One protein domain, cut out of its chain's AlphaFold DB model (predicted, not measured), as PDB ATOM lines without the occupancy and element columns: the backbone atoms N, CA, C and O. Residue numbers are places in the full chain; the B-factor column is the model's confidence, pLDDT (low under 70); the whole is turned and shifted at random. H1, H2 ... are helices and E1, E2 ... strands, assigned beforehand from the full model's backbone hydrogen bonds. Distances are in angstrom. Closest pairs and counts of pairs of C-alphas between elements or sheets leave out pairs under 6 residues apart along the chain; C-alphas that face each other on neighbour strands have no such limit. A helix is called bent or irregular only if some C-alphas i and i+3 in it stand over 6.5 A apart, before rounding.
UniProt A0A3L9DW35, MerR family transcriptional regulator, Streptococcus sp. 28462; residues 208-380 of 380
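Overview. This is residues 208 to 380 of the 380 residues of the protein "MerR family transcriptional regulator" of Streptococcus sp. 28462 (UniProt A0A3L9DW35). A long helical hairpin, H1 and H2, forms an arm running out from a head of two small twisted sheets, with H3 grazing both sheets and H4 over E5. The arm's tip, residues 239 to 245, and the loop of residues 307 to 313 stick out. The 173 printed residues have four named helices and eight named strands, in the order E1 H1 H2 E2 E3 E4 E5 E6 E7 H3 E8 H4, a mixed class. One sheet runs E1 E2 E3 E4, antiparallel; the other runs E7 E6 E5 E8, mixed. The whole is loose, with a radius of gyration of the C-alphas of 20.4 A and spans of 64 by 47 by 34 A.

Along the chain. E1 is residues 211 to 216, its first C-alpha at (330.497, 347.043, 342.231). H1 is residues 218 to 239, 31.6 A long, and H2 residues 249 to 268, 28.7 A, from C-alpha 249 at (307.299, 351.204, 306.436). E2 is residues 270 to 274, E3 277 to 282, E4 285 to 292, E5 299 to 304, E6 318 to 325, 22.8 A long, and E7 328 to 332. H3 is residues 349 to 360, 16.2 A; E8 is 365 to 367. H4, residues 369 to 374, ends at C-alpha 374 (353.545, 357.286, 330.091) and is irregular: C-alphas 370 and 373 are 8.1 A apart.

Arrangement. E2, E3 and E4 form a meander, each strand the antiparallel neighbour of the one before; N 272 and O 279 are 2.9 A apart, N 280 and O 289 2.9 A. E1 is antiparallel to E2, with N 215 and O 271 at 2.9 A. H1 and H2, a hairpin, touch at a shallow tilt of 22 degrees, opposite ways; their closest C-alphas, of Met 224 and Ser 262, are 4.9 A apart. H2 has a kink of 33 degrees near residue 256. E5, E6 and E7 are another meander, with N 322 and O 300 at 2.7 A and N 332 and O 321 at 2.7 A. E8 is parallel to E5, with N 366 and O 299 at 2.8 A. E7, H3 and E8 form a split strand-helix-strand unit, a helix between two strands running the same way with E6 and E5 between them; its crossover is right-handed. H4's height over the sheet is 6.7 A. Every O i to N i+4 pair is within hydrogen-bond range in H1 and H3, 14 of 16 in H2, and 0 of 2 in H4, where 2 of 3 O i to N i+3 pairs are.

Size, cuts and confidence. The C-alphas farthest apart, of Asp 244 and Asn 360, are 64.5 A apart. The printed part has no cut. The links E5 to E6 and E7 to H3 are long. Mean pLDDT of the printed part is 71.6; 59 residues are under 70, among them 303 to 319 and 367 to 380.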
ATOM      1  N   PRO A 208     325.272 344.936 340.318       83.50
ATOM      2  CA  PRO A 208     325.194 344.422 341.688       83.50
ATOM      3  C   PRO A 208     325.610 345.501 342.692       83.50
ATOM      4  O   PRO A 208     326.502 346.268 342.379       83.50
ATOM      5  N   GLU A 209     325.037 345.554 343.900       81.06
ATOM      6  CA  GLU A 209     325.225 346.679 344.848       81.06
ATOM      7  C   GLU A 209     326.688 346.985 345.236       81.06
ATOM      8  O   GLU A 209     327.009 348.125 345.563       81.06
ATOM      9  N   ASN A 210     327.581 345.995 345.177       82.06
ATOM     10  CA  ASN A 210     328.976 346.051 345.628       82.06
ATOM     11  C   ASN A 210     330.005 346.197 344.485       82.06
ATOM     12  O   ASN A 210     331.143 345.734 344.602       82.06
ATOM     13  N   TRP A 211     329.606 346.788 343.362       87.75
ATOM     14  CA  TRP A 211     330.497 347.043 342.231       87.75
ATOM     15  C   TRP A 211     331.489 348.182 342.520       87.75
ATOM     16  O   TRP A 211     331.114 349.201 343.102       87.75
ATOM     17  N   PHE A 212     332.745 348.014 342.094       83.25
ATOM     18  CA  PHE A 212     333.792 349.042 342.164       83.25
ATOM     19  C   PHE A 212     333.786 349.909 340.914       83.25
ATOM     20  O   PHE A 212     333.595 351.120 340.981       83.25
ATOM     21  N   PHE A 213     333.932 349.259 339.762       85.56
ATOM     22  CA  PHE A 213     333.860 349.909 338.467       85.56
ATOM     23  C   PHE A 213     333.290 348.965 337.409       85.56
ATOM     24  O   PHE A 213     333.278 347.738 337.569       85.56
ATOM     25  N   TYR A 214     332.817 349.536 336.305       86.94
ATOM     26  CA  TYR A 214     332.340 348.767 335.161       86.94
ATOM     27  C   TYR A 214     332.776 349.377 333.829       86.94
ATOM     28  O   TYR A 214     332.871 350.593 333.669       86.94
ATOM     29  N   GLU A 215     332.972 348.511 332.838       84.31
ATOM     30  CA  GLU A 215     333.278 348.900 331.463       84.31
ATOM     31  C   GLU A 215     332.257 348.270 330.516       84.31
ATOM     32  O   GLU A 215     332.097 347.047 330.458       84.31
ATOM     33  N   SER A 216     331.567 349.111 329.747       82.88
ATOM     34  CA  SER A 216     330.656 348.644 328.696       82.88
ATOM     35  C   SER A 216     331.412 348.442 327.386       82.88
ATOM     36  O   SER A 216     332.331 349.189 327.047       82.88
ATOM     37  N   ASN A 217     331.017 347.442 326.600       81.12
ATOM     38  CA  ASN A 217     331.709 347.130 325.357       81.12
ATOM     39  C   ASN A 217     331.602 348.282 324.338       81.12
ATOM     40  O   ASN A 217     330.537 348.580 323.787       81.12
ATOM     41  N   ARG A 218     332.758 348.875 324.022       75.25
ATOM     42  CA  ARG A 218     332.908 350.010 323.097       75.25
ATOM     43  C   ARG A 218     332.327 349.757 321.709       75.25
ATOM     44  O   ARG A 218     331.765 350.671 321.108       75.25
ATOM     45  N   PHE A 219     332.439 348.531 321.197       75.88
ATOM     46  CA  PHE A 219     331.897 348.177 319.887       75.88
ATOM     47  C   PHE A 219     330.381 348.396 319.848       75.88
ATOM     48  O   PHE A 219     329.874 349.066 318.949       75.88
ATOM     49  N   TRP A 220     329.663 347.902 320.861       79.31
ATOM     50  CA  TRP A 220     328.212 348.067 320.947       79.31
ATOM     51  C   TRP A 220     327.798 349.515 321.219       79.31
ATOM     52  O   TRP A 220     326.778 349.952 320.692       79.31
ATOM     53  N   GLY A 221     328.621 350.288 321.938       79.25
ATOM     54  CA  GLY A 221     328.419 351.731 322.104       79.25
ATOM     55  C   GLY A 221     328.452 352.484 320.769       79.25
ATOM     56  O   GLY A 221     327.538 353.250 320.463       79.25
ATOM     57  N   LEU A 222     329.450 352.207 319.920       77.00
ATOM     58  CA  LEU A 222     329.549 352.800 318.580       77.00
ATOM     59  C   LEU A 222     328.388 352.387 317.669       77.00
ATOM     60  O   LEU A 222     327.845 353.224 316.946       77.00
ATOM     61  N   VAL A 223     327.980 351.113 317.720       77.69
ATOM     62  CA  VAL A 223     326.813 350.618 316.975       77.69
ATOM     63  C   VAL A 223     325.546 351.360 317.408       77.69
ATOM     64  O   VAL A 223     324.806 351.840 316.551       77.69
ATOM     65  N   MET A 224     325.316 351.513 318.714       84.12
ATOM     66  CA  MET A 224     324.137 352.199 319.252       84.12
ATOM     67  C   MET A 224     324.097 353.681 318.858       84.12
ATOM     68  O   MET A 224     323.064 354.163 318.378       84.12
ATOM     69  N   ILE A 225     325.228 354.390 318.948       80.12
ATOM     70  CA  ILE A 225     325.340 355.780 318.481       80.12
ATOM     71  C   ILE A 225     325.040 355.863 316.979       80.12
ATOM     72  O   ILE A 225     324.220 356.679 316.557       80.12
ATOM     73  N   GLY A 226     325.652 354.995 316.169       77.25
ATOM     74  CA  GLY A 226     325.460 354.979 314.719       77.25
ATOM     75  C   GLY A 226     324.005 354.731 314.308       77.25
ATOM     76  O   GLY A 226     323.475 355.439 313.446       77.25
ATOM     77  N   VAL A 227     323.334 353.775 314.957       82.19
ATOM     78  CA  VAL A 227     321.910 353.468 314.736       82.19
ATOM     79  C   VAL A 227     321.024 354.649 315.136       82.19
ATOM     80  O   VAL A 227     320.114 355.017 314.387       82.19
ATOM     81  N   THR A 228     321.312 355.286 316.271       83.25
ATOM     82  CA  THR A 228     320.547 356.435 316.775       83.25
ATOM     83  C   THR A 228     320.673 357.639 315.841       83.25
ATOM     84  O   THR A 228     319.662 358.192 315.406       83.25
ATOM     85  N   VAL A 229     321.896 358.001 315.438       81.31
ATOM     86  CA  VAL A 229     322.154 359.117 314.510       81.31
ATOM     87  C   VAL A 229     321.516 358.862 313.143       81.31
ATOM     88  O   VAL A 229     320.866 359.753 312.591       81.31
ATOM     89  N   SER A 230     321.631 357.639 312.615       79.19
ATOM     90  CA  SER A 230     321.010 357.261 311.338       79.19
ATOM     91  C   SER A 230     319.483 357.358 311.398       79.19
ATOM     92  O   SER A 230     318.850 357.846 310.461       79.19
ATOM     93  N   SER A 231     318.889 356.954 312.523       82.19
ATOM     94  CA  SER A 231     317.446 357.040 312.755       82.19
ATOM     95  C   SER A 231     316.973 358.492 312.851       82.19
ATOM     96  O   SER A 231     315.996 358.855 312.198       82.19
ATOM     97  N   ILE A 232     317.688 359.350 313.585       79.44
ATOM     98  CA  ILE A 232     317.396 360.792 313.657       79.44
ATOM     99  C   ILE A 232     317.471 361.421 312.259       79.44
ATOM    100  O   ILE A 232     316.557 362.142 311.856       79.44
ATOM    101  N   GLY A 233     318.516 361.106 311.487       76.12
ATOM    102  CA  GLY A 233     318.671 361.576 310.109       76.12
ATOM    103  C   GLY A 233     317.509 361.157 309.204       76.12
ATOM    104  O   GLY A 233     316.973 361.988 308.466       76.12
ATOM    105  N   TYR A 234     317.066 359.900 309.307       77.00
ATOM    106  CA  TYR A 234     315.899 359.392 308.584       77.00
ATOM    107  C   TYR A 234     314.609 360.136 308.961       77.00
ATOM    108  O   TYR A 234     313.888 360.595 308.076       77.00
ATOM    109  N   TRP A 235     314.321 360.296 310.256       76.56
ATOM    110  CA  TRP A 235     313.095 360.955 310.719       76.56
ATOM    111  C   TRP A 235     313.055 362.442 310.365       76.56
ATOM    112  O   TRP A 235     312.006 362.941 309.958       76.56
ATOM    113  N   LEU A 236     314.196 363.138 310.430       74.06
ATOM    114  CA  LEU A 236     314.315 364.504 309.920       74.06
ATOM    115  C   LEU A 236     313.986 364.542 308.423       74.06
ATOM    116  O   LEU A 236     313.136 365.317 307.989       74.06
ATOM    117  N   PHE A 237     314.599 363.669 307.628       71.44
ATOM    118  CA  PHE A 237     314.363 363.611 306.187       71.44
ATOM    119  C   PHE A 237     312.896 363.318 305.828       71.44
ATOM    120  O   PHE A 237     312.326 363.974 304.947       71.44
ATOM    121  N   HIS A 238     312.282 362.368 306.537       70.69
ATOM    122  CA  HIS A 238     310.889 361.961 306.380       70.69
ATOM    123  C   HIS A 238     309.916 363.100 306.702       70.69
ATOM    124  O   HIS A 238     309.060 363.447 305.885       70.69
ATOM    125  N   PHE A 239     310.104 363.751 307.852       69.69
ATOM    126  CA  PHE A 239     309.266 364.860 308.304       69.69
ATOM    127  C   PHE A 239     309.288 366.047 307.326       69.69
ATOM    128  O   PHE A 239     308.266 366.704 307.108       69.69
ATOM    129  N   PHE A 240     310.430 366.293 306.677       65.69
ATOM    130  CA  PHE A 240     310.583 367.376 305.702       65.69
ATOM    131  C   PHE A 240     310.196 367.004 304.266       65.69
ATOM    132  O   PHE A 240     310.267 367.873 303.394       65.69
ATOM    133  N   LYS A 241     309.745 365.763 304.010       64.44
ATOM    134  CA  LYS A 241     309.361 365.263 302.675       64.44
ATOM    135  C   LYS A 241     310.390 365.620 301.595       64.44
ATOM    136  O   LYS A 241     310.034 366.052 300.497       64.44
ATOM    137  N   VAL A 242     311.680 365.513 301.925       57.88
ATOM    138  CA  VAL A 242     312.761 365.965 301.032       57.88
ATOM    139  C   VAL A 242     312.862 365.060 299.795       57.88
ATOM    140  O   VAL A 242     313.220 365.560 298.731       57.88
ATOM    141  N   TYR A 243     312.465 363.781 299.896       53.62
ATOM    142  CA  TYR A 243     312.209 362.868 298.769       53.62
ATOM    143  C   TYR A 243     311.124 361.829 299.118       53.62
ATOM    144  O   TYR A 243     311.093 361.342 300.246       53.62
ATOM    145  N   ASP A 244     310.332 361.400 298.126       56.53
ATOM    146  CA  ASP A 244     309.414 360.240 298.220       56.53
ATOM    147  C   ASP A 244     310.138 358.874 298.130       56.53
ATOM    148  O   ASP A 244     309.528 357.824 298.297       56.53
ATOM    149  N   LEU A 245     311.454 358.858 297.875       47.09
ATOM    150  CA  LEU A 245     312.221 357.637 297.573       47.09
ATOM    151  C   LEU A 245     312.469 356.701 298.775       47.09
ATOM    152  O   LEU A 245     312.916 355.576 298.579       47.09
ATOM    153  N   PHE A 246     312.215 357.160 300.002       50.84
ATOM    154  CA  PHE A 246     312.515 356.432 301.242       50.84
ATOM    155  C   PHE A 246     311.292 356.259 302.148       50.84
ATOM    156  O   PHE A 246     311.450 356.058 303.350       50.84
ATOM    157  N   ASP A 247     310.070 356.322 301.607       61.47
ATOM    158  CA  ASP A 247     308.865 356.101 302.410       61.47
ATOM    159  C   ASP A 247     308.570 354.610 302.629       61.47
ATOM    160  O   ASP A 247     307.561 354.056 302.201       61.47
ATOM    161  N   ASN A 248     309.511 353.940 303.288       66.88
ATOM    162  CA  ASN A 248     309.454 352.516 303.545       66.88
ATOM    163  C   ASN A 248     309.000 352.253 304.982       66.88
ATOM    164  O   ASN A 248     309.632 352.688 305.948       66.88
ATOM    165  N   TRP A 249     307.910 351.495 305.134       63.41
ATOM    166  CA  TRP A 249     307.299 351.204 306.436       63.41
ATOM    167  C   TRP A 249     308.293 350.577 307.431       63.41
ATOM    168  O   TRP A 249     308.272 350.912 308.615       63.41
ATOM    169  N   TYR A 250     309.221 349.747 306.947       66.44
ATOM    170  CA  TYR A 250     310.242 349.106 307.775       66.44
ATOM    171  C   TYR A 250     311.281 350.092 308.334       66.44
ATOM    172  O   TYR A 250     311.827 349.831 309.394       66.44
ATOM    173  N   LEU A 251     311.544 351.241 307.698       65.56
ATOM    174  CA  LEU A 251     312.437 352.264 308.266       65.56
ATOM    175  C   LEU A 251     311.719 353.102 309.332       65.56
ATOM    176  O   LEU A 251     312.319 353.452 310.350       65.56
ATOM    177  N   ARG A 252     310.415 353.363 309.147       66.88
ATOM    178  CA  ARG A 252     309.585 354.055 310.149       66.88
ATOM    179  C   ARG A 252     309.411 353.222 311.422       66.88
ATOM    180  O   ARG A 252     309.618 353.735 312.512       66.88
ATOM    181  N   PHE A 253     309.049 351.947 311.293       71.75
ATOM    182  CA  PHE A 253     308.780 351.085 312.452       71.75
ATOM    183  C   PHE A 253     309.992 350.268 312.910       71.75
ATOM    184  O   PHE A 253     310.055 349.868 314.068       71.75
ATOM    185  N   GLY A 254     310.973 350.042 312.036       75.00
ATOM    186  CA  GLY A 254     312.193 349.313 312.373       75.00
ATOM    187  C   GLY A 254     313.244 350.169 313.069       75.00
ATOM    188  O   GLY A 254     313.999 349.627 313.867       75.00
ATOM    189  N   SER A 255     313.284 351.492 312.849       80.12
ATOM    190  CA  SER A 255     314.273 352.349 313.526       80.12
ATOM    191  C   SER A 255     314.152 352.340 315.059       80.12
ATOM    192  O   SER A 255     315.182 352.146 315.703       80.12
ATOM    193  N   PRO A 256     312.957 352.419 315.685       81.81
ATOM    194  CA  PRO A 256     312.840 352.277 317.138       81.81
ATOM    195  C   PRO A 256     313.255 350.888 317.634       81.81
ATOM    196  O   PRO A 256     313.907 350.778 318.665       81.81
ATOM    197  N   ILE A 257     312.926 349.830 316.883       83.06
ATOM    198  CA  ILE A 257     313.302 348.450 317.227       83.06
ATOM    199  C   ILE A 257     314.823 348.285 317.187       83.06
ATOM    200  O   ILE A 257     315.395 347.675 318.083       83.06
ATOM    201  N   LEU A 258     315.488 348.853 316.178       83.00
ATOM    202  CA  LEU A 258     316.944 348.818 316.054       83.00
ATOM    203  C   LEU A 258     317.631 349.625 317.157       83.00
ATOM    204  O   LEU A 258     318.637 349.160 317.686       83.00
ATOM    205  N   ILE A 259     317.081 350.788 317.532       85.88
ATOM    206  CA  ILE A 259     317.571 351.560 318.682       85.88
ATOM    207  C   ILE A 259     317.469 350.696 319.941       85.88
ATOM    208  O   ILE A 259     318.496 350.425 320.553       85.88
ATOM    209  N   LEU A 260     316.280 350.172 320.261       86.56
ATOM    210  CA  LEU A 260     316.058 349.323 321.437       86.56
ATOM    211  C   LEU A 260     316.972 348.092 321.455       86.56
ATOM    212  O   LEU A 260     317.563 347.783 322.487       86.56
ATOM    213  N   LEU A 261     317.132 347.418 320.314       85.94
ATOM    214  CA  LEU A 261     318.022 346.270 320.182       85.94
ATOM    215  C   LEU A 261     319.481 346.671 320.425       85.94
ATOM    216  O   LEU A 261     320.171 346.017 321.197       85.94
ATOM    217  N   SER A 262     319.955 347.754 319.808       85.62
ATOM    218  CA  SER A 262     321.333 348.225 319.992       85.62
ATOM    219  C   SER A 262     321.608 348.686 321.427       85.62
ATOM    220  O   SER A 262     322.680 348.409 321.957       85.62
ATOM    221  N   THR A 263     320.628 349.305 322.090       88.88
ATOM    222  CA  THR A 263     320.708 349.682 323.505       88.88
ATOM    223  C   THR A 263     320.733 348.456 324.401       88.88
ATOM    224  O   THR A 263     321.559 348.392 325.302       88.88
ATOM    225  N   PHE A 264     319.899 347.448 324.133       86.19
ATOM    226  CA  PHE A 264     319.948 346.176 324.851       86.19
ATOM    227  C   PHE A 264     321.324 345.516 324.714       86.19
ATOM    228  O   PHE A 264     321.908 345.105 325.713       86.19
ATOM    229  N   LEU A 265     321.878 345.458 323.501       84.88
ATOM    230  CA  LEU A 265     323.207 344.890 323.258       84.88
ATOM    231  C   LEU A 265     324.314 345.695 323.953       84.88
ATOM    232  O   LEU A 265     325.257 345.101 324.462       84.88
ATOM    233  N   TYR A 266     324.193 347.020 324.025       84.81
ATOM    234  CA  TYR A 266     325.117 347.860 324.785       84.81
ATOM    235  C   TYR A 266     325.040 347.581 326.293       84.81
ATOM    236  O   TYR A 266     326.056 347.252 326.895       84.81
ATOM    237  N   LEU A 267     323.837 347.627 326.876       84.62
ATOM    238  CA  LEU A 267     323.603 347.449 328.316       84.62
ATOM    239  C   LEU A 267     323.981 346.056 328.833       84.62
ATOM    240  O   LEU A 267     324.307 345.895 330.002       84.62
ATOM    241  N   THR A 268     323.881 345.037 327.981       81.06
ATOM    242  CA  THR A 268     324.092 343.637 328.381       81.06
ATOM    243  C   THR A 268     325.490 343.118 328.085       81.06
ATOM    244  O   THR A 268     325.794 341.996 328.472       81.06
ATOM    245  N   ASN A 269     326.348 343.885 327.403       84.19
ATOM    246  CA  ASN A 269     327.750 343.522 327.187       84.19
ATOM    247  C   ASN A 269     328.647 344.429 328.025       84.19
ATOM    248  O   ASN A 269     329.329 345.311 327.494       84.19
ATOM    249  N   THR A 270     328.637 344.172 329.328       86.19
ATOM    250  CA  THR A 270     329.340 344.969 330.331       86.19
ATOM    251  C   THR A 270     330.176 344.063 331.218       86.19
ATOM    252  O   THR A 270     329.727 343.003 331.656       86.19
ATOM    253  N   THR A 271     331.407 344.483 331.476       87.94
ATOM    254  CA  THR A 271     332.278 343.870 332.475       87.94
ATOM    255  C   THR A 271     332.140 344.656 333.764       87.94
ATOM    256  O   THR A 271     332.272 345.878 333.749       87.94
ATOM    257  N   VAL A 272     331.902 343.963 334.868       90.12
ATOM    258  CA  VAL A 272     331.777 344.558 336.198       90.12
ATOM    259  C   VAL A 272     332.838 343.955 337.094       90.12
ATOM    260  O   VAL A 272     333.020 342.740 337.103       90.12
ATOM    261  N   VAL A 273     333.531 344.801 337.844       89.81
ATOM    262  CA  VAL A 273     334.499 344.374 338.851       89.81
ATOM    263  C   VAL A 273     333.903 344.636 340.225       89.81
ATOM    264  O   VAL A 273     333.459 345.748 340.515       89.81
ATOM    265  N   THR A 274     333.860 343.600 341.058       89.00
ATOM    266  CA  THR A 274     333.409 343.669 342.452       89.00
ATOM    267  C   THR A 274     334.574 343.370 343.391       89.00
ATOM    268  O   THR A 274     335.667 343.006 342.963       89.00
ATOM    269  N   GLU A 275     334.352 343.464 344.698       84.62
ATOM    270  CA  GLU A 275     335.373 343.112 345.687       84.62
ATOM    271  C   GLU A 275     335.861 341.657 345.598       84.62
ATOM    272  O   GLU A 275     337.016 341.391 345.931       84.62
ATOM    273  N   GLN A 276     335.007 340.730 345.153       85.62
ATOM    274  CA  GLN A 276     335.254 339.286 345.231       85.62
ATOM    275  C   GLN A 276     335.515 338.643 343.867       85.62
ATOM    276  O   GLN A 276     336.247 337.656 343.786       85.62
ATOM    277  N   ASP A 277     334.927 339.188 342.804       90.88
ATOM    278  CA  ASP A 277     334.952 338.587 341.478       90.88
ATOM    279  C   ASP A 277     334.828 339.608 340.337       90.88
ATOM    280  O   ASP A 277     334.514 340.789 340.514       90.88
ATOM    281  N   ILE A 278     335.101 339.119 339.131       91.06
ATOM    282  CA  ILE A 278     334.914 339.818 337.865       91.06
ATOM    283  C   ILE A 278     333.719 339.176 337.164       91.06
ATOM    284  O   ILE A 278     333.721 337.979 336.867       91.06
ATOM    285  N   ILE A 279     332.697 339.972 336.871       90.75
ATOM    286  CA  ILE A 279     331.453 339.512 336.259       90.75
ATOM    287  C   ILE A 279     331.402 339.986 334.810       90.75
ATOM    288  O   ILE A 279     331.373 341.181 334.518       90.75
ATOM    289  N   LEU A 280     331.364 339.033 333.884       87.44
ATOM    290  CA  LEU A 280     331.209 339.288 332.456       87.44
ATOM    291  C   LEU A 280     329.757 339.077 332.039       87.44
ATOM    292  O   LEU A 280     329.319 337.936 331.850       87.44
ATOM    293  N   TYR A 281     329.022 340.170 331.854       83.81
ATOM    294  CA  TYR A 281     327.696 340.129 331.249       83.81
ATOM    295  C   TYR A 281     327.808 340.040 329.730       83.81
ATOM    296  O   TYR A 281     328.664 340.659 329.093       83.81
ATOM    297  N   SER A 282     326.924 339.244 329.136       81.75
ATOM    298  CA  SER A 282     326.726 339.226 327.692       81.75
ATOM    299  C   SER A 282     325.239 339.165 327.385       81.75
ATOM    300  O   SER A 282     324.463 338.589 328.144       81.75
ATOM    301  N   SER A 283     324.835 339.658 326.215       81.31
ATOM    302  CA  SER A 283     323.445 339.565 325.744       81.31
ATOM    303  C   SER A 283     322.900 338.133 325.698       81.31
ATOM    304  O   SER A 283     321.689 337.938 325.710       81.31
ATOM    305  N   LEU A 284     323.787 337.135 325.633       76.62
ATOM    306  CA  LEU A 284     323.445 335.710 325.656       76.62
ATOM    307  C   LEU A 284     323.471 335.098 327.066       76.62
ATOM    308  O   LEU A 284     322.967 333.995 327.249       76.62
ATOM    309  N   ASN A 285     324.060 335.787 328.047       75.94
ATOM    310  CA  ASN A 285     324.165 335.341 329.433       75.94
ATOM    311  C   ASN A 285     323.916 336.511 330.399       75.94
ATOM    312  O   ASN A 285     324.853 337.152 330.882       75.94
ATOM    313  N   LEU A 286     322.635 336.783 330.664       76.69
ATOM    314  CA  LEU A 286     322.194 337.912 331.490       76.69
ATOM    315  C   LEU A 286     322.514 337.746 332.979       76.69
ATOM    316  O   LEU A 286     322.588 338.746 333.679       76.69
ATOM    317  N   SER A 287     322.724 336.520 333.468       76.69
ATOM    318  CA  SER A 287     323.153 336.299 334.856       76.69
ATOM    319  C   SER A 287     324.626 336.641 335.084       76.69
ATOM    320  O   SER A 287     325.084 336.582 336.216       76.69
ATOM    321  N   GLY A 288     325.370 336.959 334.019       83.75
ATOM    322  CA  GLY A 288     326.810 337.152 334.085       83.75
ATOM    323  C   GLY A 288     327.556 335.827 334.227       83.75
ATOM    324  O   GLY A 288     327.024 334.807 334.674       83.75
ATOM    325  N   LYS A 289     328.808 335.808 333.772       86.88
ATOM    326  CA  LYS A 289     329.754 334.744 334.104       86.88
ATOM    327  C   LYS A 289     330.760 335.298 335.100       86.88
ATOM    328  O   LYS A 289     331.423 336.287 334.797       86.88
ATOM    329  N   HIS A 290     330.836 334.658 336.259       92.06
ATOM    330  CA  HIS A 290     331.704 335.054 337.356       92.06
ATOM    331  C   HIS A 290     333.079 334.417 337.179       92.06
ATOM    332  O   HIS A 290     333.174 333.226 336.881       92.06
ATOM    333  N   TYR A 291     334.116 335.221 337.369       91.81
ATOM    334  CA  TYR A 291     335.508 334.805 337.375       91.81
ATOM    335  C   TYR A 291     336.140 335.293 338.662       91.81
ATOM    336  O   TYR A 291     336.047 336.476 338.994       91.81
ATOM    337  N   ARG A 292     336.806 334.400 339.383       92.12
ATOM    338  CA  ARG A 292     337.652 334.819 340.493       92.12
ATOM    339  C   ARG A 292     338.925 335.464 339.961       92.12
ATOM    340  O   ARG A 292     339.335 335.228 338.824       92.12
ATOM    341  N   TYR A 293     339.566 336.268 340.797       90.56
ATOM    342  CA  TYR A 293     340.795 336.968 340.437       90.56
ATOM    343  C   TYR A 293     341.925 336.013 340.023       90.56
ATOM    344  O   TYR A 293     342.697 336.330 339.122       90.56
ATOM    345  N   GLU A 294     341.987 334.815 340.611       89.44
ATOM    346  CA  GLU A 294     342.983 333.792 340.269       89.44
ATOM    347  C   GLU A 294     342.760 333.163 338.884       89.44
ATOM    348  O   GLU A 294     343.645 332.488 338.363       89.44
ATOM    349  N   GLU A 295     341.582 333.361 338.285       90.25
ATOM    350  CA  GLU A 295     341.238 332.845 336.954       90.25
ATOM    351  C   GLU A 295     341.683 333.794 335.828       90.25
ATOM    352  O   GLU A 295     341.511 333.481 334.650       90.25
ATOM    353  N   VAL A 296     342.281 334.946 336.165       91.62
ATOM    354  CA  VAL A 296     342.892 335.844 335.179       91.62
ATOM    355  C   VAL A 296     344.168 335.213 334.625       91.62
ATOM    356  O   VAL A 296     345.123 334.959 335.348       91.62
ATOM    357  N   GLU A 297     344.213 334.996 333.312       90.31
ATOM    358  CA  GLU A 297     345.334 334.301 332.664       90.31
ATOM    359  C   GLU A 297     346.575 335.193 332.529       90.31
ATOM    360  O   GLU A 297     347.709 334.746 332.699       90.31
ATOM    361  N   LYS A 298     346.359 336.458 332.157       88.56
ATOM    362  CA  LYS A 298     347.410 337.462 331.987       88.56
ATOM    363  C   LYS A 298     346.838 338.871 331.980       88.56
ATOM    364  O   LYS A 298     345.658 339.079 331.679       88.56
ATOM    365  N   ILE A 299     347.724 339.828 332.217       89.00
ATOM    366  CA  ILE A 299     347.438 341.259 332.204       89.00
ATOM    367  C   ILE A 299     348.257 341.917 331.089       89.00
ATOM    368  O   ILE A 299     349.455 341.658 330.944       89.00
ATOM    369  N   GLU A 300     347.636 342.807 330.319       83.44
ATOM    370  CA  GLU A 300     348.324 343.743 329.427       83.44
ATOM    371  C   GLU A 300     347.969 345.178 329.799       83.44
ATOM    372  O   GLU A 300     346.796 345.530 329.855       83.44
ATOM    373  N   ALA A 301     348.979 346.024 329.982       80.69
ATOM    374  CA  ALA A 301     348.792 347.455 330.202       80.69
ATOM    375  C   ALA A 301     349.571 348.249 329.148       80.69
ATOM    376  O   ALA A 301     350.726 347.931 328.840       80.69
ATOM    377  N   TRP A 302     348.950 349.266 328.553       70.75
ATOM    378  CA  TRP A 302     349.610 350.117 327.564       70.75
ATOM    379  C   TRP A 302     349.000 351.516 327.509       70.75
ATOM    380  O   TRP A 302     347.820 351.706 327.778       70.75
ATOM    381  N   TYR A 303     349.795 352.492 327.073       62.25
ATOM    382  CA  TYR A 303     349.288 353.798 326.653       62.25
ATOM    383  C   TYR A 303     349.191 353.846 325.133       62.25
ATOM    384  O   TYR A 303     350.066 353.338 324.437       62.25
ATOM    385  N   GLY A 304     348.129 354.445 324.596       52.69
ATOM    386  CA  GLY A 304     347.915 354.544 323.151       52.69
ATOM    387  C   GLY A 304     347.535 355.951 322.701       52.69
ATOM    388  O   GLY A 304     346.799 356.659 323.391       52.69
ATOM    389  N   ALA A 305     348.005 356.353 321.518       44.88
ATOM    390  CA  ALA A 305     347.458 357.518 320.831       44.88
ATOM    391  C   ALA A 305     346.024 357.211 320.365       44.88
ATOM    392  O   ALA A 305     345.739 356.140 319.822       44.88
ATOM    393  N   SER A 306     345.114 358.165 320.556       41.94
ATOM    394  CA  SER A 306     343.847 358.189 319.820       41.94
ATOM    395  C   SER A 306     344.168 358.086 318.319       41.94
ATOM    396  O   SER A 306     345.031 358.817 317.837       41.94
ATOM    397  N   HIS A 307     343.540 357.155 317.590       33.72
ATOM    398  CA  HIS A 307     343.924 356.723 316.229       33.72
ATOM    399  C   HIS A 307     343.745 357.795 315.129       33.72
ATOM    400  O   HIS A 307     343.768 357.488 313.938       33.72
ATOM    401  N   TRP A 308     343.589 359.065 315.501       34.12
ATOM    402  CA  TRP A 308     343.501 360.184 314.580       34.12
ATOM    403  C   TRP A 308     344.074 361.458 315.245       34.12
ATOM    404  O   TRP A 308     343.469 362.029 316.150       34.12
ATOM    405  N   ARG A 309     345.267 361.908 314.825       30.66
ATOM    406  CA  ARG A 309     345.789 363.261 315.109       30.66
ATOM    407  C   ARG A 309     346.710 363.737 313.979       30.66
ATOM    408  O   ARG A 309     347.662 363.054 313.621       30.66
ATOM    409  N   LEU A 310     346.433 364.936 313.469       30.28
ATOM    410  CA  LEU A 310     347.349 365.794 312.707       30.28
ATOM    411  C   LEU A 310     347.785 366.923 313.654       30.28
ATOM    412  O   LEU A 310     347.226 368.011 313.624       30.28
ATOM    413  N   SER A 311     348.706 366.648 314.575       32.69
ATOM    414  CA  SER A 311     349.334 367.690 315.398       32.69
ATOM    415  C   SER A 311     350.693 367.209 315.903       32.69
ATOM    416  O   SER A 311     350.841 366.052 316.292       32.69
ATOM    417  N   THR A 312     351.678 368.102 315.858       32.38
ATOM    418  CA  THR A 312     353.103 367.876 316.133       32.38
ATOM    419  C   THR A 312     353.489 368.043 317.610       32.38
ATOM    420  O   THR A 312     354.674 368.178 317.898       32.38
ATOM    421  N   ASN A 313     352.533 368.012 318.549       33.75
ATOM    422  CA  ASN A 313     352.819 368.086 319.989       33.75
ATOM    423  C   ASN A 313     352.667 366.719 320.686       33.75
ATOM    424  O   ASN A 313     351.574 366.152 320.780       33.75
ATOM    425  N   ASN A 314     353.790 366.207 321.199       35.59
ATOM    426  CA  ASN A 314     353.928 364.941 321.923       35.59
ATOM    427  C   ASN A 314     353.389 365.037 323.367       35.59
ATOM    428  O   ASN A 314     354.161 365.190 324.304       35.59
ATOM    429  N   ARG A 315     352.072 364.905 323.582       41.00
ATOM    430  CA  ARG A 315     351.504 364.649 324.929       41.00
ATOM    431  C   ARG A 315     351.128 363.176 325.155       41.00
ATOM    432  O   ARG A 315     350.983 362.389 324.209       41.00
ATOM    433  N   GLN A 316     351.025 362.792 326.432       44.69
ATOM    434  CA  GLN A 316     350.756 361.429 326.902       44.69
ATOM    435  C   GLN A 316     349.414 360.867 326.350       44.69
ATOM    436  O   GLN A 316     348.508 361.621 326.008       44.69
ATOM    437  N   GLY A 317     349.342 359.556 326.089       51.88
ATOM    438  CA  GLY A 317     348.202 358.876 325.449       51.88
ATOM    439  C   GLY A 317     347.116 358.486 326.460       51.88
ATOM    440  O   GLY A 317     347.243 358.802 327.633       51.88
ATOM    441  N   HIS A 318     346.072 357.772 326.032       57.31
ATOM    442  CA  HIS A 318     345.101 357.178 326.968       57.31
ATOM    443  C   HIS A 318     345.665 355.884 327.564       57.31
ATOM    444  O   HIS A 318     346.262 355.104 326.814       57.31
ATOM    445  N   PHE A 319     345.451 355.653 328.863       68.56
ATOM    446  CA  PHE A 319     345.758 354.380 329.517       68.56
ATOM    447  C   PHE A 319     344.748 353.308 329.115       68.56
ATOM    448  O   PHE A 319     343.539 353.547 329.062       68.56
ATOM    449  N   TYR A 320     345.259 352.117 328.843       72.94
ATOM    450  CA  TYR A 320     344.478 350.930 328.568       72.94
ATOM    451  C   TYR A 320     344.971 349.802 329.454       72.94
ATOM    452  O   TYR A 320     346.160 349.473 329.460       72.94
ATOM    453  N   TYR A 321     344.023 349.175 330.133       82.44
ATOM    454  CA  TYR A 321     344.240 347.968 330.898       82.44
ATOM    455  C   TYR A 321     343.484 346.829 330.228       82.44
ATOM    456  O   TYR A 321     342.364 347.015 329.756       82.44
ATOM    457  N   ALA A 322     344.066 345.644 330.127       85.44
ATOM    458  CA  ALA A 322     343.352 344.485 329.629       85.44
ATOM    459  C   ALA A 322     343.713 343.223 330.384       85.44
ATOM    460  O   ALA A 322     344.865 342.992 330.739       85.44
ATOM    461  N   ILE A 323     342.709 342.377 330.540       88.62
ATOM    462  CA  ILE A 323     342.815 341.074 331.179       88.62
ATOM    463  C   ILE A 323     342.347 339.989 330.213       88.62
ATOM    464  O   ILE A 323     341.529 340.240 329.321       88.62
ATOM    465  N   TRP A 324     342.882 338.784 330.384       88.19
ATOM    466  CA  TRP A 324     342.441 337.597 329.659       88.19
ATOM    467  C   TRP A 324     341.675 336.688 330.597       88.19
ATOM    468  O   TRP A 324     342.183 336.306 331.648       88.19
ATOM    469  N   LEU A 325     340.455 336.360 330.185       86.81
ATOM    470  CA  LEU A 325     339.552 335.454 330.877       86.81
ATOM    471  C   LEU A 325     339.046 334.439 329.847       86.81
ATOM    472  O   LEU A 325     338.424 334.834 328.856       86.81
ATOM    473  N   ASP A 326     339.346 333.154 330.042       84.81
ATOM    474  CA  ASP A 326     339.047 332.065 329.097       84.81
ATOM    475  C   ASP A 326     339.478 332.373 327.650       84.81
ATOM    476  O   ASP A 326     338.693 332.282 326.696       84.81
ATOM    477  N   GLY A 327     340.716 332.835 327.472       76.31
ATOM    478  CA  GLY A 327     341.256 333.227 326.170       76.31
ATOM    479  C   GLY A 327     340.595 334.452 325.514       76.31
ATOM    480  O   GLY A 327     340.954 334.802 324.385       76.31
ATOM    481  N   LYS A 328     339.653 335.139 326.179       76.88
ATOM    482  CA  LYS A 328     339.044 336.389 325.692       76.88
ATOM    483  C   LYS A 328     339.725 337.604 326.310       76.88
ATOM    484  O   LYS A 328     339.830 337.712 327.526       76.88
ATOM    485  N   LYS A 329     340.114 338.559 325.458       82.31
ATOM    486  CA  LYS A 329     340.641 339.864 325.877       82.31
ATOM    487  C   LYS A 329     339.496 340.776 326.309       82.31
ATOM    488  O   LYS A 329     338.623 341.093 325.499       82.31
ATOM    489  N   VAL A 330     339.548 341.245 327.547       82.69
ATOM    490  CA  VAL A 330     338.662 342.277 328.088       82.69
ATOM    491  C   VAL A 330     339.490 343.533 328.286       82.69
ATOM    492  O   VAL A 330     340.510 343.484 328.962       82.69
ATOM    493  N   VAL A 331     339.079 344.637 327.669       80.44
ATOM    494  CA  VAL A 331     339.753 345.934 327.802       80.44
ATOM    495  C   VAL A 331     338.963 346.772 328.797       80.44
ATOM    496  O   VAL A 331     337.759 346.913 328.625       80.44
ATOM    497  N   LEU A 332     339.647 347.293 329.808       79.25
ATOM    498  CA  LEU A 332     339.166 348.173 330.864       79.25
ATOM    499  C   LEU A 332     339.879 349.515 330.668       79.25
ATOM    500  O   LEU A 332     341.105 349.599 330.745       79.25
ATOM    501  N   SER A 333     339.141 350.553 330.301       65.94
ATOM    502  CA  SER A 333     339.753 351.783 329.800       65.94
ATOM    503  C   SER A 333     338.971 353.001 330.255       65.94
ATOM    504  O   SER A 333     338.013 353.375 329.584       65.94
ATOM    505  N   GLN A 334     339.432 353.603 331.361       67.00
ATOM    506  CA  GLN A 334     338.703 354.609 332.150       67.00
ATOM    507  C   GLN A 334     337.295 354.111 332.518       67.00
ATOM    508  O   GLN A 334     336.308 354.645 332.013       67.00
ATOM    509  N   PRO A 335     337.200 353.033 333.317       64.56
ATOM    510  CA  PRO A 335     335.918 352.445 333.651       64.56
ATOM    511  C   PRO A 335     335.067 353.431 334.456       64.56
ATOM    512  O   PRO A 335     335.582 354.297 335.159       64.56
ATOM    513  N   ASN A 336     333.747 353.287 334.360       72.12
ATOM    514  CA  ASN A 336     332.828 354.077 335.171       72.12
ATOM    515  C   ASN A 336     332.948 353.629 336.629       72.12
ATOM    516  O   ASN A 336     332.917 352.424 336.890       72.12
ATOM    517  N   VAL A 337     333.044 354.588 337.543       70.00
ATOM    518  CA  VAL A 337     333.302 354.375 338.973       70.00
ATOM    519  C   VAL A 337     332.015 354.499 339.781       70.00
ATOM    520  O   VAL A 337     331.079 355.202 339.393       70.00
ATOM    521  N   ASN A 338     331.949 353.776 340.897       75.75
ATOM    522  CA  ASN A 338     330.857 353.892 341.849       75.75
ATOM    523  C   ASN A 338     331.081 355.053 342.825       75.75
ATOM    524  O   ASN A 338     331.623 354.854 343.910       75.75
ATOM    525  N   ASP A 339     330.559 356.234 342.485       64.31
ATOM    526  CA  ASP A 339     330.641 357.451 343.316       64.31
ATOM    527  C   ASP A 339     330.032 357.294 344.727       64.31
ATOM    528  O   ASP A 339     330.203 358.148 345.593       64.31
ATOM    529  N   LYS A 340     329.285 356.209 344.990       65.50
ATOM    530  CA  LYS A 340     328.727 355.911 346.320       65.50
ATOM    531  C   LYS A 340     329.743 355.283 347.276       65.50
ATOM    532  O   LYS A 340     329.435 355.132 348.457       65.50
ATOM    533  N   ILE A 341     330.910 354.867 346.788       61.22
ATOM    534  CA  ILE A 341     331.973 354.291 347.609       61.22
ATOM    535  C   ILE A 341     332.965 355.413 347.938       61.22
ATOM    536  O   ILE A 341     333.792 355.761 347.108       61.22
ATOM    537  N   GLU A 342     332.928 355.936 349.171       53.12
ATOM    538  CA  GLU A 342     333.798 357.037 349.656       53.12
ATOM    539  C   GLU A 342     335.315 356.787 349.512       53.12
ATOM    540  O   GLU A 342     336.114 357.684 349.767       53.12
ATOM    541  N   ARG A 343     335.738 355.572 349.141       56.31
ATOM    542  CA  ARG A 343     337.155 355.204 349.011       56.31
ATOM    543  C   ARG A 343     337.837 355.810 347.788       56.31
ATOM    544  O   ARG A 343     339.062 355.821 347.774       56.31
ATOM    545  N   PHE A 344     337.084 356.262 346.787       52.56
ATOM    546  CA  PHE A 344     337.646 356.600 345.488       52.56
ATOM    547  C   PHE A 344     337.272 358.024 345.076       52.56
ATOM    548  O   PHE A 344     336.144 358.301 344.675       52.56
ATOM    549  N   THR A 345     338.220 358.948 345.240       46.81
ATOM    550  CA  THR A 345     338.073 360.365 344.866       46.81
ATOM    551  C   THR A 345     338.804 360.720 343.570       46.81
ATOM    552  O   THR A 345     338.485 361.739 342.965       46.81
ATOM    553  N   ASP A 346     339.738 359.874 343.122       53.78
ATOM    554  CA  ASP A 346     340.534 360.059 341.904       53.78
ATOM    555  C   ASP A 346     340.193 358.997 340.848       53.78
ATOM    556  O   ASP A 346     340.194 357.807 341.144       53.78
ATOM    557  N   SER A 347     339.989 359.416 339.590       52.03
ATOM    558  CA  SER A 347     339.418 358.605 338.487       52.03
ATOM    559  C   SER A 347     340.228 357.375 338.022       52.03
ATOM    560  O   SER A 347     339.910 356.792 336.983       52.03
ATOM    561  N   TYR A 348     341.314 357.025 338.712       60.94
ATOM    562  CA  TYR A 348     342.182 355.895 338.369       60.94
ATOM    563  C   TYR A 348     342.570 355.006 339.552       60.94
ATOM    564  O   TYR A 348     343.147 353.939 339.326       60.94
ATOM    565  N   GLN A 349     342.271 355.415 340.784       66.75
ATOM    566  CA  GLN A 349     342.722 354.723 341.990       66.75
ATOM    567  C   GLN A 349     342.138 353.299 342.091       66.75
ATOM    568  O   GLN A 349     342.761 352.386 342.626       66.75
ATOM    569  N   GLU A 350     340.966 353.067 341.505       74.12
ATOM    570  CA  GLU A 350     340.284 351.772 341.453       74.12
ATOM    571  C   GLU A 350     340.978 350.795 340.504       74.12
ATOM    572  O   GLU A 350     341.062 349.597 340.780       74.12
ATOM    573  N   LEU A 351     341.448 351.299 339.358       76.19
ATOM    574  CA  LEU A 351     342.212 350.502 338.400       76.19
ATOM    575  C   LEU A 351     343.574 350.123 338.973       76.19
ATOM    576  O   LEU A 351     344.060 349.029 338.696       76.19
ATOM    577  N   GLU A 352     344.170 351.017 339.756       75.44
ATOM    578  CA  GLU A 352     345.418 350.772 340.467       75.44
ATOM    579  C   GLU A 352     345.236 349.715 341.560       75.44
ATOM    580  O   GLU A 352     345.945 348.713 341.547       75.44
ATOM    581  N   GLU A 353     344.220 349.839 342.419       78.25
ATOM    582  CA  GLU A 353     343.923 348.819 343.435       78.25
ATOM    583  C   GLU A 353     343.601 347.457 342.789       78.25
ATOM    584  O   GLU A 353     344.034 346.399 343.254       78.25
ATOM    585  N   PHE A 354     342.855 347.462 341.681       85.31
ATOM    586  CA  PHE A 354     342.576 346.256 340.906       85.31
ATOM    587  C   PHE A 354     343.851 345.630 340.321       85.31
ATOM    588  O   PHE A 354     344.011 344.406 340.360       85.31
ATOM    589  N   ASP A 355     344.767 346.452 339.811       86.06
ATOM    590  CA  ASP A 355     346.062 346.001 339.313       86.06
ATOM    591  C   ASP A 355     346.932 345.417 340.427       86.06
ATOM    592  O   ASP A 355     347.436 344.302 340.278       86.06
ATOM    593  N   GLU A 356     347.053 346.110 341.562       83.56
ATOM    594  CA  GLU A 356     347.790 345.629 342.730       83.56
ATOM    595  C   GLU A 356     347.272 344.266 343.186       83.56
ATOM    596  O   GLU A 356     348.061 343.352 343.434       83.56
ATOM    597  N   ARG A 357     345.945 344.088 343.253       86.25
ATOM    598  CA  ARG A 357     345.324 342.807 343.623       86.25
ATOM    599  C   ARG A 357     345.771 341.680 342.696       86.25
ATOM    600  O   ARG A 357     346.221 340.640 343.176       86.25
ATOM    601  N   LEU A 358     345.686 341.875 341.381       87.50
ATOM    602  CA  LEU A 358     346.054 340.840 340.413       87.50
ATOM    603  C   LEU A 358     347.562 340.548 340.405       87.50
ATOM    604  O   LEU A 358     347.972 339.388 340.315       87.50
ATOM    605  N   VAL A 359     348.397 341.579 340.540       84.81
ATOM    606  CA  VAL A 359     349.857 341.429 340.614       84.81
ATOM    607  C   VAL A 359     350.272 340.706 341.898       84.81
ATOM    608  O   VAL A 359     351.115 339.811 341.842       84.81
ATOM    609  N   ASN A 360     349.642 341.013 343.036       87.31
ATOM    610  CA  ASN A 360     349.905 340.350 344.320       87.31
ATOM    611  C   ASN A 360     349.557 338.853 344.303       87.31
ATOM    612  O   ASN A 360     350.199 338.063 344.994       87.31
ATOM    613  N   ILE A 361     348.581 338.448 343.485       88.56
ATOM    614  CA  ILE A 361     348.219 337.036 343.258       88.56
ATOM    615  C   ILE A 361     349.248 336.321 342.355       88.56
ATOM    616  O   ILE A 361     349.276 335.093 342.280       88.56
ATOM    617  N   GLY A 362     350.156 337.065 341.714       85.19
ATOM    618  CA  GLY A 362     351.219 336.525 340.865       85.19
ATOM    619  C   GLY A 362     350.818 336.352 339.399       85.19
ATOM    620  O   GLY A 362     351.474 335.599 338.674       85.19
ATOM    621  N   ILE A 363     349.758 337.029 338.947       87.81
ATOM    622  CA  ILE A 363     349.321 336.984 337.549       87.81
ATOM    623  C   ILE A 363     350.358 337.688 336.652       87.81
ATOM    624  O   ILE A 363     350.795 338.801 336.958       87.81
ATOM    625  N   PRO A 364     350.771 337.079 335.523       81.62
ATOM    626  CA  PRO A 364     351.792 337.658 334.660       81.62
ATOM    627  C   PRO A 364     351.288 338.942 333.988       81.62
ATOM    628  O   PRO A 364     350.330 338.928 333.209       81.62
ATOM    629  N   LYS A 365     351.986 340.052 334.251       82.94
ATOM    630  CA  LYS A 365     351.719 341.365 333.657       82.94
ATOM    631  C   LYS A 365     352.713 341.689 332.549       82.94
ATOM    632  O   LYS A 365     353.926 341.671 332.739       82.94
ATOM    633  N   THR A 366     352.178 342.032 331.386       80.12
ATOM    634  CA  THR A 366     352.924 342.498 330.217       80.12
ATOM    635  C   THR A 366     352.603 343.966 329.962       80.12
ATOM    636  O   THR A 366     351.557 344.314 329.422       80.12
ATOM    637  N   ALA A 367     353.501 344.855 330.375       66.19
ATOM    638  CA  ALA A 367     353.397 346.273 330.052       66.19
ATOM    639  C   ALA A 367     354.059 346.542 328.692       66.19
ATOM    640  O   ALA A 367     355.199 346.137 328.451       66.19
ATOM    641  N   SER A 368     353.362 347.222 327.782       49.16
ATOM    642  CA  SER A 368     353.962 347.634 326.511       49.16
ATOM    643  C   SER A 368     354.976 348.755 326.747       49.16
ATOM    644  O   SER A 368     354.606 349.914 326.925       49.16
ATOM    645  N   ALA A 369     356.262 348.416 326.623       43.06
ATOM    646  CA  ALA A 369     357.399 349.342 326.661       43.06
ATOM    647  C   ALA A 369     357.340 350.454 325.598       43.06
ATOM    648  O   ALA A 369     358.041 351.452 325.702       43.06
ATOM    649  N   LYS A 370     356.508 350.296 324.559       41.75
ATOM    650  CA  LYS A 370     356.449 351.222 323.419       41.75
ATOM    651  C   LYS A 370     355.878 352.607 323.769       41.75
ATOM    652  O   LYS A 370     355.987 353.501 322.939       41.75
ATOM    653  N   HIS A 371     355.288 352.744 324.962       39.12
ATOM    654  CA  HIS A 371     354.794 353.984 325.576       39.12
ATOM    655  C   HIS A 371     354.893 353.926 327.121       39.12
ATOM    656  O   HIS A 371     354.051 354.496 327.816       39.12
ATOM    657  N   ALA A 372     355.848 353.158 327.668       38.22
ATOM    658  CA  ALA A 372     356.009 352.974 329.118       38.22
ATOM    659  C   ALA A 372     356.497 354.235 329.849       38.22
ATOM    660  O   ALA A 372     356.229 354.398 331.029       38.22
ATOM    661  N   ASP A 373     357.080 355.171 329.109       41.62
ATOM    662  CA  ASP A 373     357.301 356.588 329.423       41.62
ATOM    663  C   ASP A 373     356.029 357.356 329.839       41.62
ATOM    664  O   ASP A 373     356.111 358.494 330.292       41.62
ATOM    665  N   LYS A 374     354.849 356.740 329.695       37.84
ATOM    666  CA  LYS A 374     353.545 357.286 330.091       37.84
ATOM    667  C   LYS A 374     352.894 356.501 331.234       37.84
ATOM    668  O   LYS A 374     351.833 356.901 331.687       37.84
ATOM    669  N   ILE A 375     353.509 355.390 331.656       34.28
ATOM    670  CA  ILE A 375     353.078 354.526 332.760       34.28
ATOM    671  C   ILE A 375     353.858 354.948 334.009       34.28
ATOM    672  O   ILE A 375     354.828 354.296 334.386       34.28
ATOM    673  N   ASP A 376     353.455 356.035 334.653       33.81
ATOM    674  CA  ASP A 376     353.802 356.241 336.061       33.81
ATOM    675  C   ASP A 376     352.490 356.491 336.800       33.81
ATOM    676  O   ASP A 376     351.906 357.566 336.710       33.81
ATOM    677  N   TYR A 377     351.988 355.427 337.428       35.03
ATOM    678  CA  TYR A 377     350.912 355.493 338.418       35.03
ATOM    679  C   TYR A 377     351.471 355.716 339.836       35.03
ATOM    680  O   TYR A 377     350.719 356.038 340.737       35.03
ATOM    681  N   ASP A 378     352.799 355.704 340.015       27.72
ATOM    682  CA  ASP A 378     353.449 356.035 341.288       27.72
ATOM    683  C   ASP A 378     353.754 357.549 341.393       27.72
ATOM    684  O   ASP A 378     354.912 357.972 341.488       27.72
ATOM    685  N   GLU A 379     352.714 358.382 341.390       28.16
ATOM    686  CA  GLU A 379     352.738 359.650 342.132       28.16
ATOM    687  C   GLU A 379     351.733 359.582 343.281       28.16
ATOM    688  O   GLU A 379     350.660 360.171 343.208       28.16
ATOM    689  N   GLN A 380     352.130 358.896 344.360       30.41
ATOM    690  CA  GLN A 380     351.884 359.328 345.741       30.41
ATOM    691  C   GLN A 380     352.985 358.831 346.688       30.41
ATOM    692  O   GLN A 380     353.322 357.626 346.673       30.41
TER     693      GLN A 380